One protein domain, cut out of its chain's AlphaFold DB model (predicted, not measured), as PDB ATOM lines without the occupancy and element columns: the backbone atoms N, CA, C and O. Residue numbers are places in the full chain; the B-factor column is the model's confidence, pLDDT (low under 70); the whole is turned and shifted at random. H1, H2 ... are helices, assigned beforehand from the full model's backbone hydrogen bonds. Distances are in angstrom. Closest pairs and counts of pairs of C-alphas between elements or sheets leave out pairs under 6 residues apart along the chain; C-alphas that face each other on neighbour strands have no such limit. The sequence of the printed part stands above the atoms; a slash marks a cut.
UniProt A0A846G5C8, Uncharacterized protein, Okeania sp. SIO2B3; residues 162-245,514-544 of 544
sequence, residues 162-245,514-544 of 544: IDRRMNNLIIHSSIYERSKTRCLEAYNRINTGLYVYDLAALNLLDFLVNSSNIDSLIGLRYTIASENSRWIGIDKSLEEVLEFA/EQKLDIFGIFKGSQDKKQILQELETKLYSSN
ATOM      1  N   ILE A 162      38.115  -7.350  -5.894       87.31
ATOM      2  CA  ILE A 162      37.760  -8.131  -4.704       87.31
ATOM      3  C   ILE A 162      38.602  -7.704  -3.497       87.31
ATOM      4  O   ILE A 162      38.035  -7.437  -2.438       87.31
ATOM      5  N   ASP A 163      39.908  -7.511  -3.690       88.44
ATOM      6  CA  ASP A 163      40.850  -7.066  -2.658       88.44
ATOM      7  C   ASP A 163      40.384  -5.792  -1.956       88.44
ATOM      8  O   ASP A 163      40.332  -5.729  -0.727       88.44
ATOM      9  N   ARG A 164      39.954  -4.777  -2.716       89.44
ATOM     10  CA  ARG A 164      39.450  -3.533  -2.123       89.44
ATOM     11  C   ARG A 164      38.198  -3.769  -1.281       89.44
ATOM     12  O   ARG A 164      38.052  -3.150  -0.230       89.44
ATOM     13  N   ARG A 165      37.280  -4.629  -1.729       90.25
ATOM     14  CA  ARG A 165      36.036  -4.917  -0.993       90.25
ATOM     15  C   ARG A 165      36.321  -5.666   0.309       90.25
ATOM     16  O   ARG A 165      35.764  -5.292   1.337       90.25
ATOM     17  N   MET A 166      37.220  -6.645   0.272       92.56
ATOM     18  CA  MET A 166      37.652  -7.405   1.447       92.56
ATOM     19  C   MET A 166      38.405  -6.524   2.449       92.56
ATOM     20  O   MET A 166      38.054  -6.489   3.626       92.56
ATOM     21  N   ASN A 167      39.364  -5.722   1.982       92.56
ATOM     22  CA  ASN A 167      40.100  -4.793   2.840       92.56
ATOM     23  C   ASN A 167      39.167  -3.763   3.486       92.56
ATOM     24  O   ASN A 167      39.260  -3.510   4.686       92.56
ATOM     25  N   ASN A 168      38.218  -3.209   2.724       92.94
ATOM     26  CA  ASN A 168      37.226  -2.286   3.267       92.94
ATOM     27  C   ASN A 168      36.346  -2.949   4.330       92.94
ATOM     28  O   ASN A 168      36.075  -2.313   5.348       92.94
ATOM     29  N   LEU A 169      35.923  -4.199   4.120       93.00
ATOM     30  CA  LEU A 169      35.156  -4.948   5.112       93.00
ATOM     31  C   LEU A 169      35.930  -5.067   6.434       93.00
ATOM     32  O   LEU A 169      35.372  -4.791   7.494       93.00
ATOM     33  N   ILE A 170      37.216  -5.420   6.371       94.12
ATOM     34  CA  ILE A 170      38.053  -5.600   7.563       94.12
ATOM     35  C   ILE A 170      38.306  -4.259   8.264       94.12
ATOM     36  O   ILE A 170      38.092  -4.144   9.469       94.12
ATOM     37  N   ILE A 171      38.700  -3.219   7.524       93.44
ATOM     38  CA  ILE A 171      39.062  -1.905   8.089       93.44
ATOM     39  C   ILE A 171      37.879  -1.253   8.819       93.44
ATOM     40  O   ILE A 171      38.059  -0.674   9.894       93.44
ATOM     41  N   HIS A 172      36.671  -1.372   8.264       91.62
ATOM     42  CA  HIS A 172      35.461  -0.763   8.827       91.62
ATOM     43  C   HIS A 172      34.721  -1.676   9.815       91.62
ATOM     44  O   HIS A 172      33.676  -1.285  10.339       91.62
ATOM     45  N   SER A 173      35.236  -2.879  10.085       89.00
ATOM     46  CA  SER A 173      34.658  -3.767  11.093       89.00
ATOM     47  C   SER A 173      34.870  -3.222  12.511       89.00
ATOM     48  O   SER A 173      35.867  -2.560  12.815       89.00
ATOM     49  N   SER A 174      33.911  -3.492  13.397       88.50
ATOM     50  CA  SER A 174      33.923  -3.046  14.795       88.50
ATOM     51  C   SER A 174      34.710  -4.003  15.701       88.50
ATOM     52  O   SER A 174      34.167  -4.489  16.689       88.50
ATOM     53  N   ILE A 175      35.957  -4.297  15.327       88.88
ATOM     54  CA  ILE A 175      36.916  -5.122  16.085       88.88
ATOM     55  C   ILE A 175      38.155  -4.296  16.446       88.88
ATOM     56  O   ILE A 175      38.384  -3.226  15.873       88.88
ATOM     57  N   TYR A 176      38.984  -4.795  17.358       90.06
ATOM     58  CA  TYR A 176      40.241  -4.147  17.730       90.06
ATOM     59  C   TYR A 176      41.214  -4.024  16.543       90.06
ATOM     60  O   TYR A 176      41.343  -4.929  15.721       90.06
ATOM     61  N   GLU A 177      41.986  -2.934  16.490       91.62
ATOM     62  CA  GLU A 177      42.965  -2.672  15.413       91.62
ATOM     63  C   GLU A 177      44.004  -3.795  15.245       91.62
ATOM     64  O   GLU A 177      44.386  -4.161  14.129       91.62
ATOM     65  N   ARG A 178      44.420  -4.424  16.353       91.44
ATOM     66  CA  ARG A 178      45.312  -5.593  16.307       91.44
ATOM     67  C   ARG A 178      44.639  -6.803  15.646       91.44
ATOM     68  O   ARG A 178      45.305  -7.520  14.903       91.44
ATOM     69  N   SER A 179      43.340  -7.010  15.872       93.12
ATOM     70  CA  SER A 179      42.549  -8.050  15.199       93.12
ATOM     71  C   SER A 179      42.423  -7.759  13.703       93.12
ATOM     72  O   SER A 179      42.650  -8.654  12.895       93.12
ATOM     73  N   LYS A 180      42.176  -6.496  13.314       95.56
ATOM     74  CA  LYS A 180      42.139  -6.084  11.896       95.56
ATOM     75  C   LYS A 180      43.439  -6.413  11.173       95.56
ATOM     76  O   LYS A 180      43.400  -6.966  10.081       95.56
ATOM     77  N   THR A 181      44.580  -6.117  11.796       96.06
ATOM     78  CA  THR A 181      45.907  -6.410  11.225       96.06
ATOM     79  C   THR A 181      46.078  -7.906  10.954       96.06
ATOM     80  O   THR A 181      46.457  -8.291   9.851       96.06
ATOM     81  N   ARG A 182      45.720  -8.758  11.923       96.44
ATOM     82  CA  ARG A 182      45.797 -10.220  11.776       96.44
ATOM     83  C   ARG A 182      44.816 -10.753  10.729       96.44
ATOM     84  O   ARG A 182      45.185 -11.611   9.935       96.44
ATOM     85  N   CYS A 183      43.601 -10.205  10.650       96.56
ATOM     86  CA  CYS A 183      42.645 -10.547   9.593       96.56
ATOM     87  C   CYS A 183      43.127 -10.117   8.197       96.56
ATOM     88  O   CYS A 183      42.932 -10.860   7.239       96.56
ATOM     89  N   LEU A 184      43.777  -8.956   8.057       97.06
ATOM     90  CA  LEU A 184      44.389  -8.531   6.789       97.06
ATOM     91  C   LEU A 184      45.525  -9.475   6.379       97.06
ATOM     92  O   LEU A 184      45.643  -9.833   5.209       97.06
ATOM     93  N   GLU A 185      46.342  -9.917   7.333       96.69
ATOM     94  CA  GLU A 185      47.403 -10.889   7.076       96.69
ATOM     95  C   GLU A 185      46.835 -12.258   6.669       96.69
ATOM     96  O   GLU A 185      47.268 -12.828   5.663       96.69
ATOM     97  N   ALA A 186      45.806 -12.744   7.371       97.00
ATOM     98  CA  ALA A 186      45.069 -13.949   6.997       97.00
ATOM     99  C   ALA A 186      44.488 -13.831   5.576       97.00
ATOM    100  O   ALA A 186      44.678 -14.733   4.758       97.00
ATOM    101  N   TYR A 187      43.868 -12.692   5.249       96.94
ATOM    102  CA  TYR A 187      43.338 -12.416   3.913       96.94
ATOM    103  C   TYR A 187      44.428 -12.465   2.828       96.94
ATOM    104  O   TYR A 187      44.268 -13.128   1.804       96.94
ATOM    105  N   ASN A 188      45.573 -11.821   3.057       96.19
ATOM    106  CA  ASN A 188      46.686 -11.824   2.105       96.19
ATOM    107  C   ASN A 188      47.232 -13.240   1.859       96.19
ATOM    108  O   ASN A 188      47.568 -13.601   0.727       96.19
ATOM    109  N   ARG A 189      47.291 -14.074   2.901       96.75
ATOM    110  CA  ARG A 189      47.722 -15.473   2.782       96.75
ATOM    111  C   ARG A 189      46.732 -16.322   1.983       96.75
ATOM    112  O   ARG A 189      47.163 -17.034   1.081       96.75
ATOM    113  N   ILE A 190      45.421 -16.201   2.217       95.62
ATOM    114  CA  ILE A 190      44.446 -16.925   1.382       95.62
ATOM    115  C   ILE A 190      44.443 -16.402  -0.064       95.62
ATOM    116  O   ILE A 190      44.332 -17.193  -0.995       95.62
ATOM    117  N   ASN A 191      44.660 -15.097  -0.281       94.25
ATOM    118  CA  ASN A 191      44.735 -14.502  -1.622       94.25
ATOM    119  C   ASN A 191      45.937 -15.016  -2.434       94.25
ATOM    120  O   ASN A 191      45.865 -15.220  -3.650       94.25
ATOM    121  N   THR A 192      47.038 -15.295  -1.738       93.69
ATOM    122  CA  THR A 192      48.240 -15.925  -2.302       93.69
ATOM    123  C   THR A 192      48.147 -17.451  -2.384       93.69
ATOM    124  O   THR A 192      49.088 -18.088  -2.848       93.69
ATOM    125  N   GLY A 193      47.014 -18.050  -1.995       92.88
ATOM    126  CA  GLY A 193      46.807 -19.497  -2.037       92.88
ATOM    127  C   GLY A 193      47.690 -20.253  -1.044       92.88
ATOM    128  O   GLY A 193      48.155 -21.345  -1.357       92.88
ATOM    129  N   LEU A 194      47.964 -19.668   0.125       95.19
ATOM    130  CA  LEU A 194      48.801 -20.249   1.173       95.19
ATOM    131  C   LEU A 194      47.982 -20.606   2.417       95.19
ATOM    132  O   LEU A 194      46.992 -19.955   2.738       95.19
ATOM    133  N   TYR A 195      48.472 -21.594   3.173       95.44
ATOM    134  CA  TYR A 195      47.962 -21.905   4.509       95.44
ATOM    135  C   TYR A 195      48.140 -20.718   5.467       95.44
ATOM    136  O   TYR A 195      49.233 -20.138   5.550       95.44
ATOM    137  N   VAL A 196      47.079 -20.385   6.200       96.12
ATOM    138  CA  VAL A 196      47.056 -19.413   7.300       96.12
ATOM    139  C   VAL A 196      47.321 -20.125   8.627       96.12
ATOM    140  O   VAL A 196      46.462 -20.842   9.126       96.12
ATOM    141  N   TYR A 197      48.491 -19.884   9.223       91.31
ATOM    142  CA  TYR A 197      48.850 -20.444  10.535       91.31
ATOM    143  C   TYR A 197      47.959 -19.915  11.667       91.31
ATOM    144  O   TYR A 197      47.604 -20.645  12.587       91.31
ATOM    145  N   ASP A 198      47.575 -18.642  11.584       93.44
ATOM    146  CA  ASP A 198      46.705 -17.982  12.553       93.44
ATOM    147  C   ASP A 198      45.226 -18.294  12.281       93.44
ATOM    148  O   ASP A 198      44.473 -17.478  11.738       93.44
ATOM    149  N   LEU A 199      44.815 -19.511  12.637       89.69
ATOM    150  CA  LEU A 199      43.444 -19.981  12.437       89.69
ATOM    151  C   LEU A 199      42.418 -19.134  13.200       89.69
ATOM    152  O   LEU A 199      41.321 -18.920  12.700       89.69
ATOM    153  N   ALA A 200      42.777 -18.572  14.358       86.88
ATOM    154  CA  ALA A 200      41.886 -17.686  15.104       86.88
ATOM    155  C   ALA A 200      41.543 -16.417  14.301       86.88
ATOM    156  O   ALA A 200      40.378 -16.017  14.244       86.88
ATOM    157  N   ALA A 201      42.531 -15.807  13.638       93.38
ATOM    158  CA  ALA A 201      42.296 -14.660  12.764       93.38
ATOM    159  C   ALA A 201      41.523 -15.027  11.492       93.38
ATOM    160  O   ALA A 201      40.680 -14.238  11.054       93.38
ATOM    161  N   LEU A 202      41.771 -16.213  10.922       92.81
ATOM    162  CA  LEU A 202      40.994 -16.713   9.784       92.81
ATOM    163  C   LEU A 202      39.527 -16.950  10.170       92.81
ATOM    164  O   LEU A 202      38.637 -16.505   9.457       92.81
ATOM    165  N   ASN A 203      39.268 -17.553  11.332       87.19
ATOM    166  CA  ASN A 203      37.916 -17.777  11.847       87.19
ATOM    167  C   ASN A 203      37.189 -16.452  12.123       87.19
ATOM    168  O   ASN A 203      36.015 -16.300  11.780       87.19
ATOM    169  N   LEU A 204      37.876 -15.455  12.691       86.38
ATOM    170  CA  LEU A 204      37.301 -14.117  12.842       86.38
ATOM    171  C   LEU A 204      36.967 -13.498  11.477       86.38
ATOM    172  O   LEU A 204      35.892 -12.921  11.316       86.38
ATOM    173  N   LEU A 205      37.848 -13.639  10.484       93.06
ATOM    174  CA  LEU A 205      37.593 -13.135   9.137       93.06
ATOM    175  C   LEU A 205      36.408 -13.849   8.470       93.06
ATOM    176  O   LEU A 205      35.555 -13.177   7.891       93.06
ATOM    177  N   ASP A 206      36.292 -15.170   8.624       87.06
ATOM    178  CA  ASP A 206      35.137 -15.941   8.156       87.06
ATOM    179  C   ASP A 206      33.843 -15.404   8.769       87.06
ATOM    180  O   ASP A 206      32.860 -15.177   8.060       87.06
ATOM    181  N   PHE A 207      33.847 -15.126  10.076       83.44
ATOM    182  CA  PHE A 207      32.705 -14.519  10.749       83.44
ATOM    183  C   PHE A 207      32.367 -13.135  10.177       83.44
ATOM    184  O   PHE A 207      31.193 -12.849   9.924       83.44
ATOM    185  N   LEU A 208      33.360 -12.271   9.940       86.19
ATOM    186  CA  LEU A 208      33.135 -10.948   9.347       86.19
ATOM    187  C   LEU A 208      32.513 -11.054   7.954       86.19
ATOM    188  O   LEU A 208      31.535 -10.365   7.673       86.19
ATOM    189  N   VAL A 209      33.034 -11.934   7.098       84.44
ATOM    190  CA  VAL A 209      32.506 -12.147   5.744       84.44
ATOM    191  C   VAL A 209      31.072 -12.659   5.807       84.44
ATOM    192  O   VAL A 209      30.178 -12.022   5.244       84.44
ATOM    193  N   ASN A 210      30.827 -13.719   6.580       76.31
ATOM    194  CA  ASN A 210      29.517 -14.367   6.710       76.31
ATOM    195  C   ASN A 210      28.456 -13.494   7.404       76.31
ATOM    196  O   ASN A 210      27.250 -13.730   7.269       76.31
ATOM    197  N   SER A 211      28.880 -12.507   8.196       76.88
ATOM    198  CA  SER A 211      27.981 -11.577   8.889       76.88
ATOM    199  C   SER A 211      27.755 -10.260   8.140       76.88
ATOM    200  O   SER A 211      26.875  -9.492   8.543       76.88
ATOM    201  N   SER A 212      28.503 -10.019   7.060       78.56
ATOM    202  CA  SER A 212      28.434  -8.805   6.247       78.56
ATOM    203  C   SER A 212      27.390  -8.874   5.127       78.56
ATOM    204  O   SER A 212      26.835  -9.924   4.824       78.56
ATOM    205  N   ASN A 213      27.158  -7.730   4.476       79.75
ATOM    206  CA  ASN A 213      26.370  -7.624   3.242       79.75
ATOM    207  C   ASN A 213      27.270  -7.652   1.991       79.75
ATOM    208  O   ASN A 213      26.972  -6.974   1.004       79.75
ATOM    209  N   ILE A 214      28.417  -8.337   2.050       79.69
ATOM    210  CA  ILE A 214      29.283  -8.484   0.880       79.69
ATOM    211  C   ILE A 214      28.542  -9.243  -0.229       79.69
ATOM    212  O   ILE A 214      27.656 -10.056   0.031       79.69
ATOM    213  N   ASP A 215      28.895  -8.942  -1.475       80.50
ATOM    214  CA  ASP A 215      28.352  -9.630  -2.645       80.50
ATOM    215  C   ASP A 215      28.536 -11.151  -2.524       80.50
ATOM    216  O   ASP A 215      29.619 -11.613  -2.158       80.50
ATOM    217  N   SER A 216      27.490 -11.924  -2.827       70.75
ATOM    218  CA  SER A 216      27.464 -13.372  -2.587       70.75
ATOM    219  C   SER A 216      28.526 -14.127  -3.383       70.75
ATOM    220  O   SER A 216      29.097 -15.084  -2.869       70.75
ATOM    221  N   LEU A 217      28.847 -13.682  -4.600       75.31
ATOM    222  CA  LEU A 217      29.880 -14.304  -5.426       75.31
ATOM    223  C   LEU A 217      31.279 -14.023  -4.867       75.31
ATOM    224  O   LEU A 217      32.163 -14.873  -4.940       75.31
ATOM    225  N   ILE A 218      31.478 -12.851  -4.263       82.12
ATOM    226  CA  ILE A 218      32.717 -12.536  -3.546       82.12
ATOM    227  C   ILE A 218      32.813 -13.342  -2.250       82.12
ATOM    228  O   ILE A 218      33.871 -13.904  -1.971       82.12
ATOM    229  N   GLY A 219      31.714 -13.435  -1.496       81.31
ATOM    230  CA  GLY A 219      31.620 -14.263  -0.296       81.31
ATOM    231  C   GLY A 219      31.949 -15.727  -0.586       81.31
ATOM    232  O   GLY A 219      32.785 -16.301   0.098       81.31
ATOM    233  N   LEU A 220      31.394 -16.298  -1.659       77.19
ATOM    234  CA  LEU A 220      31.666 -17.677  -2.065       77.19
ATOM    235  C   LEU A 220      33.135 -17.902  -2.439       77.19
ATOM    236  O   LEU A 220      33.751 -18.847  -1.957       77.19
ATOM    237  N   ARG A 221      33.730 -17.020  -3.253       85.50
ATOM    238  CA  ARG A 221      35.166 -17.107  -3.582       85.50
ATOM    239  C   ARG A 221      36.034 -17.013  -2.333       85.50
ATOM    240  O   ARG A 221      37.051 -17.694  -2.243       85.50
ATOM    241  N   TYR A 222      35.629 -16.179  -1.375       89.25
ATOM    242  CA  TYR A 222      36.295 -16.085  -0.084       89.25
ATOM    243  C   TYR A 222      36.195 -17.391   0.697       89.25
ATOM    244  O   TYR A 222      37.225 -17.890   1.147       89.25
ATOM    245  N   THR A 223      34.997 -17.968   0.814       84.56
ATOM    246  CA  THR A 223      34.791 -19.264   1.465       84.56
ATOM    247  C   THR A 223      35.676 -20.321   0.815       84.56
ATOM    248  O   THR A 223      36.414 -20.994   1.523       84.56
ATOM    249  N   ILE A 224      35.720 -20.369  -0.521       84.19
ATOM    250  CA  ILE A 224      36.583 -21.294  -1.263       84.19
ATOM    251  C   ILE A 224      38.064 -21.119  -0.925       84.19
ATOM    252  O   ILE A 224      38.771 -22.095  -0.673       84.19
ATOM    253  N   ALA A 225      38.548 -19.880  -0.878       91.88
ATOM    254  CA  ALA A 225      39.937 -19.594  -0.538       91.88
ATOM    255  C   ALA A 225      40.275 -19.925   0.928       91.88
ATOM    256  O   ALA A 225      41.343 -20.474   1.208       91.88
ATOM    257  N   SER A 226      39.372 -19.593   1.857       92.00
ATOM    258  CA  SER A 226      39.499 -19.867   3.295       92.00
ATOM    259  C   SER A 226      39.573 -21.373   3.554       92.00
ATOM    260  O   SER A 226      40.497 -21.870   4.205       92.00
ATOM    261  N   GLU A 227      38.675 -22.125   2.927       90.00
ATOM    262  CA  GLU A 227      38.623 -23.580   3.001       90.00
ATOM    263  C   GLU A 227      39.843 -24.233   2.357       90.00
ATOM    264  O   GLU A 227      40.485 -25.087   2.974       90.00
ATOM    265  N   ASN A 228      40.240 -23.776   1.168       93.62
ATOM    266  CA  ASN A 228      41.467 -24.223   0.520       93.62
ATOM    267  C   ASN A 228      42.704 -23.997   1.406       93.62
ATOM    268  O   ASN A 228      43.554 -24.877   1.496       93.62
ATOM    269  N   SER A 229      42.805 -22.857   2.097       95.50
ATOM    270  CA  SER A 229      43.906 -22.589   3.034       95.50
ATOM    271  C   SER A 229      43.989 -23.648   4.137       95.50
ATOM    272  O   SER A 229      45.075 -24.181   4.379       95.50
ATOM    273  N   ARG A 230      42.859 -24.017   4.757       94.56
ATOM    274  CA  ARG A 230      42.813 -25.090   5.768       94.56
ATOM    275  C   ARG A 230      43.269 -26.430   5.192       94.56
ATOM    276  O   ARG A 230      44.072 -27.123   5.815       94.56
ATOM    277  N   TRP A 231      42.820 -26.761   3.982       94.75
ATOM    278  CA  TRP A 231      43.245 -27.978   3.290       94.75
ATOM    279  C   TRP A 231      44.726 -27.980   2.929       94.75
ATOM    280  O   TRP A 231      45.350 -29.019   3.075       94.75
ATOM    281  N   ILE A 232      45.325 -26.839   2.574       95.25
ATOM    282  CA  ILE A 232      46.782 -26.741   2.373       95.25
ATOM    283  C   ILE A 232      47.541 -27.054   3.670       95.25
ATOM    284  O   ILE A 232      48.616 -27.650   3.617       95.25
ATOM    285  N   GLY A 233      47.011 -26.660   4.833       94.81
ATOM    286  CA  GLY A 233      47.588 -27.030   6.130       94.81
ATOM    287  C   GLY A 233      47.626 -28.548   6.331       94.81
ATOM    288  O   GLY A 233      48.664 -29.097   6.695       94.81
ATOM    289  N   ILE A 234      46.521 -29.228   6.012       95.88
ATOM    290  CA  ILE A 234      46.412 -30.694   6.080       95.88
ATOM    291  C   ILE A 234      47.296 -31.361   5.007       95.88
ATOM    292  O   ILE A 234      48.019 -32.300   5.330       95.88
ATOM    293  N   ASP A 235      47.294 -30.854   3.765       94.50
ATOM    294  CA  ASP A 235      48.109 -31.348   2.643       94.50
ATOM    295  C   ASP A 235      49.595 -31.390   3.039       94.50
ATOM    296  O   ASP A 235      50.269 -32.403   2.854       94.50
ATOM    297  N   LYS A 236      50.110 -30.282   3.597       93.44
ATOM    298  CA  LYS A 236      51.513 -30.162   4.020       93.44
ATOM    299  C   LYS A 236      51.861 -31.169   5.103       93.44
ATOM    300  O   LYS A 236      52.867 -31.858   4.981       93.44
ATOM    301  N   SER A 237      51.013 -31.282   6.119       92.75
ATOM    302  CA  SER A 237      51.271 -32.200   7.221       92.75
ATOM    303  C   SER A 237      51.219 -33.664   6.787       92.75
ATOM    304  O   SER A 237      52.046 -34.460   7.223       92.75
ATOM    305  N   LEU A 238      50.303 -34.026   5.886       93.81
ATOM    306  CA  LEU A 238      50.268 -35.373   5.328       93.81
ATOM    307  C   LEU A 238      51.533 -35.685   4.517       93.81
ATOM    308  O   LEU A 238      52.065 -36.785   4.628       93.81
ATOM    309  N   GLU A 239      52.021 -34.741   3.707       92.31
ATOM    310  CA  GLU A 239      53.276 -34.917   2.963       92.31
ATOM    311  C   GLU A 239      54.475 -35.099   3.907       92.31
ATOM    312  O   GLU A 239      55.278 -35.999   3.674       92.31
ATOM    313  N   GLU A 240      54.552 -34.328   4.997       91.44
ATOM    314  CA  GLU A 240      55.580 -34.489   6.037       91.44
ATOM    315  C   GLU A 240      55.514 -35.884   6.684       91.44
ATOM    316  O   GLU A 240      56.519 -36.589   6.739       91.44
ATOM    317  N   VAL A 241      54.330 -36.342   7.108       91.31
ATOM    318  CA  VAL A 241      54.167 -37.684   7.703       91.31
ATOM    319  C   VAL A 241      54.541 -38.786   6.701       91.31
ATOM    320  O   VAL A 241      55.227 -39.746   7.052       91.31
ATOM    321  N   LEU A 242      54.148 -38.645   5.432       92.38
ATOM    322  CA  LEU A 242      54.478 -39.605   4.373       92.38
ATOM    323  C   LEU A 242      55.969 -39.634   4.013       92.38
ATOM    324  O   LEU A 242      56.445 -40.658   3.510       92.38
ATOM    325  N   GLU A 243      56.706 -38.547   4.240       91.44
ATOM    326  CA  GLU A 243      58.157 -38.501   4.053       91.44
ATOM    327  C   GLU A 243      58.862 -39.442   5.038       91.44
ATOM    328  O   GLU A 243      59.705 -40.241   4.624       91.44
ATOM    329  N   PHE A 244      58.434 -39.437   6.305       89.31
ATOM    330  CA  PHE A 244      58.980 -40.297   7.363       89.31
ATOM    331  C   PHE A 244      58.362 -41.701   7.416       89.31
ATOM    332  O   PHE A 244      58.902 -42.592   8.075       89.31
ATOM    333  N   ALA A 245      57.243 -41.931   6.725       91.88
ATOM    334  CA  ALA A 245      56.577 -43.226   6.707       91.88
ATOM    335  C   ALA A 245      57.427 -44.310   6.022       91.88
ATOM    336  O   ALA A 245      57.840 -44.178   4.862       91.88
ATOM    337  N   GLU A 514      16.204 -20.748   5.212       27.34
ATOM    338  CA  GLU A 514      16.748 -19.930   6.290       27.34
ATOM    339  C   GLU A 514      17.560 -20.816   7.215       27.34
ATOM    340  O   GLU A 514      16.975 -21.644   7.898       27.34
ATOM    341  N   GLN A 515      18.879 -20.566   7.213       26.84
ATOM    342  CA  GLN A 515      19.954 -20.996   8.130       26.84
ATOM    343  C   GLN A 515      21.096 -21.631   7.316       26.84
ATOM    344  O   GLN A 515      21.114 -22.819   7.045       26.84
ATOM    345  N   LYS A 516      21.879 -20.796   6.620       28.67
ATOM    346  CA  LYS A 516      23.233 -20.356   7.021       28.67
ATOM    347  C   LYS A 516      24.216 -21.520   7.202       28.67
ATOM    348  O   LYS A 516      24.156 -22.202   8.211       28.67
ATOM    349  N   LEU A 517      25.157 -21.613   6.254       29.41
ATOM    350  CA  LEU A 517      26.487 -22.215   6.390       29.41
ATOM    351  C   LEU A 517      27.072 -21.865   7.768       29.41
ATOM    352  O   LEU A 517      27.494 -20.726   7.988       29.41
ATOM    353  N   ASP A 518      27.014 -22.810   8.705       34.12
ATOM    354  CA  ASP A 518      27.466 -22.633  10.083       34.12
ATOM    355  C   ASP A 518      28.759 -23.431  10.290       34.12
ATOM    356  O   ASP A 518      28.751 -24.607  10.625       34.12
ATOM    357  N   ILE A 519      29.892 -22.748  10.108       35.34
ATOM    358  CA  ILE A 519      31.186 -23.115  10.717       35.34
ATOM    359  C   ILE A 519      31.174 -22.724  12.225       35.34
ATOM    360  O   ILE A 519      32.166 -22.864  12.931       35.34
ATOM    361  N   PHE A 520      30.041 -22.223  12.747       38.28
ATOM    362  CA  PHE A 520      29.897 -21.646  14.087       38.28
ATOM    363  C   PHE A 520      28.677 -22.143  14.865       38.28
ATOM    364  O   PHE A 520      28.153 -21.419  15.715       38.28
ATOM    365  N   GLY A 521      28.238 -23.387  14.680       37.38
ATOM    366  CA  GLY A 521      27.122 -23.912  15.475       37.38
ATOM    367  C   GLY A 521      27.406 -24.052  16.985       37.38
ATOM    368  O   GLY A 521      26.594 -24.614  17.709       37.38
ATOM    369  N   ILE A 522      28.545 -23.555  17.485       36.59
ATOM    370  CA  ILE A 522      28.743 -23.292  18.917       36.59
ATOM    371  C   ILE A 522      27.778 -22.184  19.395       36.59
ATOM    372  O   ILE A 522      27.495 -22.085  20.585       36.59
ATOM    373  N   PHE A 523      27.207 -21.365  18.501       42.97
ATOM    374  CA  PHE A 523      26.520 -20.141  18.917       42.97
ATOM    375  C   PHE A 523      25.257 -19.818  18.112       42.97
ATOM    376  O   PHE A 523      25.253 -18.896  17.296       42.97
ATOM    377  N   LYS A 524      24.136 -20.498  18.399       33.62
ATOM    378  CA  LYS A 524      22.797 -19.927  18.145       33.62
ATOM    379  C   LYS A 524      21.750 -20.307  19.196       33.62
ATOM    380  O   LYS A 524      20.956 -21.219  19.022       33.62
ATOM    381  N   GLY A 525      21.637 -19.454  20.207       30.97
ATOM    382  CA  GLY A 525      20.376 -18.750  20.450       30.97
ATOM    383  C   GLY A 525      20.550 -17.309  19.967       30.97
ATOM    384  O   GLY A 525      21.665 -16.895  19.671       30.97
ATOM    385  N   SER A 526      19.502 -16.497  19.897       39.16
ATOM    386  CA  SER A 526      19.570 -15.058  19.575       39.16
ATOM    387  C   SER A 526      20.328 -14.199  20.615       39.16
ATOM    388  O   SER A 526      20.012 -13.022  20.791       39.16
ATOM    389  N   GLN A 527      21.303 -14.772  21.320       40.56
ATOM    390  CA  GLN A 527      22.273 -14.081  22.154       40.56
ATOM    391  C   GLN A 527      23.376 -13.499  21.255       40.56
ATOM    392  O   GLN A 527      24.145 -14.202  20.611       40.56
ATOM    393  N   ASP A 528      23.300 -12.173  21.145       61.50
ATOM    394  CA  ASP A 528      24.186 -11.182  20.540       61.50
ATOM    395  C   ASP A 528      25.316 -11.663  19.607       61.50
ATOM    396  O   ASP A 528      26.358 -12.142  20.042       61.50
ATOM    397  N   LYS A 529      25.228 -11.309  18.312       62.81
ATOM    398  CA  LYS A 529      26.390 -11.271  17.388       62.81
ATOM    399  C   LYS A 529      27.614 -10.588  18.017       62.81
ATOM    400  O   LYS A 529      28.746 -10.899  17.669       62.81
ATOM    401  N   LYS A 530      27.365  -9.637  18.921       66.44
ATOM    402  CA  LYS A 530      28.372  -8.934  19.710       66.44
ATOM    403  C   LYS A 530      29.102  -9.858  20.693       66.44
ATOM    404  O   LYS A 530      30.305  -9.705  20.841       66.44
ATOM    405  N   GLN A 531      28.407 -10.808  21.314       69.44
ATOM    406  CA  GLN A 531      28.996 -11.812  22.198       69.44
ATOM    407  C   GLN A 531      29.890 -12.776  21.409       69.44
ATOM    408  O   GLN A 531      31.037 -12.973  21.786       69.44
ATOM    409  N   ILE A 532      29.426 -13.275  20.258       65.44
ATOM    410  CA  ILE A 532      30.238 -14.140  19.377       65.44
ATOM    411  C   ILE A 532      31.498 -13.406  18.908       65.44
ATOM    412  O   ILE A 532      32.598 -13.951  18.937       65.44
ATOM    413  N   LEU A 533      31.350 -12.140  18.508       73.62
ATOM    414  CA  LEU A 533      32.484 -11.305  18.125       73.62
ATOM    415  C   LEU A 533      33.472 -11.144  19.288       73.62
ATOM    416  O   LEU A 533      34.668 -11.324  19.091       73.62
ATOM    417  N   GLN A 534      32.977 -10.879  20.501       75.56
ATOM    418  CA  GLN A 534      33.803 -10.773  21.708       75.56
ATOM    419  C   GLN A 534      34.528 -12.082  22.039       75.56
ATOM    420  O   GLN A 534      35.693 -12.052  22.429       75.56
ATOM    421  N   GLU A 535      33.880 -13.231  21.881       73.81
ATOM    422  CA  GLU A 535      34.486 -14.541  22.126       73.81
ATOM    423  C   GLU A 535      35.556 -14.878  21.082       73.81
ATOM    424  O   GLU A 535      36.628 -15.366  21.443       73.81
ATOM    425  N   LEU A 536      35.315 -14.563  19.804       73.81
ATOM    426  CA  LEU A 536      36.313 -14.711  18.742       73.81
ATOM    427  C   LEU A 536      37.510 -13.786  18.962       73.81
ATOM    428  O   LEU A 536      38.652 -14.226  18.839       73.81
ATOM    429  N   GLU A 537      37.268 -12.536  19.356       76.56
ATOM    430  CA  GLU A 537      38.339 -11.621  19.748       76.56
ATOM    431  C   GLU A 537      39.088 -12.131  20.981       76.56
ATOM    432  O   GLU A 537      40.313 -12.089  21.012       76.56
ATOM    433  N   THR A 538      38.394 -12.693  21.971       77.56
ATOM    434  CA  THR A 538      39.043 -13.269  23.156       77.56
ATOM    435  C   THR A 538      39.936 -14.451  22.779       77.56
ATOM    436  O   THR A 538      41.095 -14.484  23.191       77.56
ATOM    437  N   LYS A 539      39.445 -15.377  21.940       71.06
ATOM    438  CA  LYS A 539      40.229 -16.509  21.407       71.06
ATOM    439  C   LYS A 539      41.476 -16.055  20.654       71.06
ATOM    440  O   LYS A 539      42.532 -16.680  20.756       71.06
ATOM    441  N   LEU A 540      41.364 -14.947  19.927       76.44
ATOM    442  CA  LEU A 540      42.471 -14.335  19.204       76.44
ATOM    443  C   LEU A 540      43.597 -13.894  20.159       76.44
ATOM    444  O   LEU A 540      44.764 -13.960  19.784       76.44
ATOM    445  N   TYR A 541      43.284 -13.501  21.396       75.69
ATOM    446  CA  TYR A 541      44.276 -13.075  22.394       75.69
ATOM    447  C   TYR A 541      44.693 -14.153  23.401       75.69
ATOM    448  O   TYR A 541      45.702 -13.964  24.080       75.69
ATOM    449  N   SER A 542      43.958 -15.260  23.502       64.00
ATOM    450  CA  SER A 542      44.322 -16.407  24.344       64.00
ATOM    451  C   SER A 542      45.110 -17.498  23.613       64.00
ATOM    452  O   SER A 542      45.698 -18.351  24.271       64.00
ATOM    453  N   SER A 543      45.159 -17.461  22.277       49.09
ATOM    454  CA  SER A 543      45.995 -18.349  21.460       49.09
ATOM    455  C   SER A 543      47.413 -17.770  21.353       49.09
ATOM    456  O   SER A 543      47.703 -17.034  20.408       49.09
ATOM    457  N   ASN A 544      48.257 -18.044  22.350       36.94
ATOM    458  CA  ASN A 544      49.712 -17.860  22.279       36.94
ATOM    459  C   ASN A 544      50.399 -19.216  22.178       36.94
ATOM    460  O   ASN A 544      50.032 -20.098  22.986       36.94
TER     461      ASN A 544
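This is residues 162 to 245 and 514 to 544 of the 544 residues of an uncharacterized protein of Okeania sp. SIO2B3 (UniProt A0A846G5C8). H3 lies in the middle of a small helical body, with H5 along one side of it and the first part of H4 along the opposite side, while the hairpin of H1 and H2 crosses this row. The long H4 runs on past the body, and its residues 237 to 244 stick out as a free arm. The printed part has 115 residues, with five named helices in the order H1 to H5 and no named strand, and its class is all helix. It is compact, with a radius of gyration of the C-alphas of 14.9 A, and spans 48 by 33 by 30 A.

H1, residues 162 to 171, begins at C-alpha 162 at (37.760, -8.131, -4.704) and is 14.3 A long. H2, residues 177 to 191, is 20.8 A long. H3 covers residues 199 to 211, 18.0 A. H4, residues 216 to 244, is 42.6 A long and ends at C-alpha 244 at (58.980, -40.297, 7.363). H5, residues 529 to 542, is 19.9 A long.

H3 is the hub, touching the four other helices. It touches H5 at a shallow tilt of 14 degrees, opposite ways, through its residues 200 to 204 alone; the closest C-alphas, of Ala 200 and Leu 540, are 5.3 A apart. H3 and H4 form a hairpin at 20 degrees, with C-alphas 209 and 219 closest at 6.5 A. H2 touches H3 about perpendicular, at 90 degrees, with C-alphas 183 and 201 closest at 5.2 A. H1 and H5 are apart. In H1 to H5 every O i to N i+4 pair is within hydrogen-bond range.

Residues 246 to 513 are not printed, and C-alphas 245 and 514 are 46.1 A apart across this cut. Of the links printed whole, none is long. Residues 514 to 532 and 542 to 544 have pLDDT under 70.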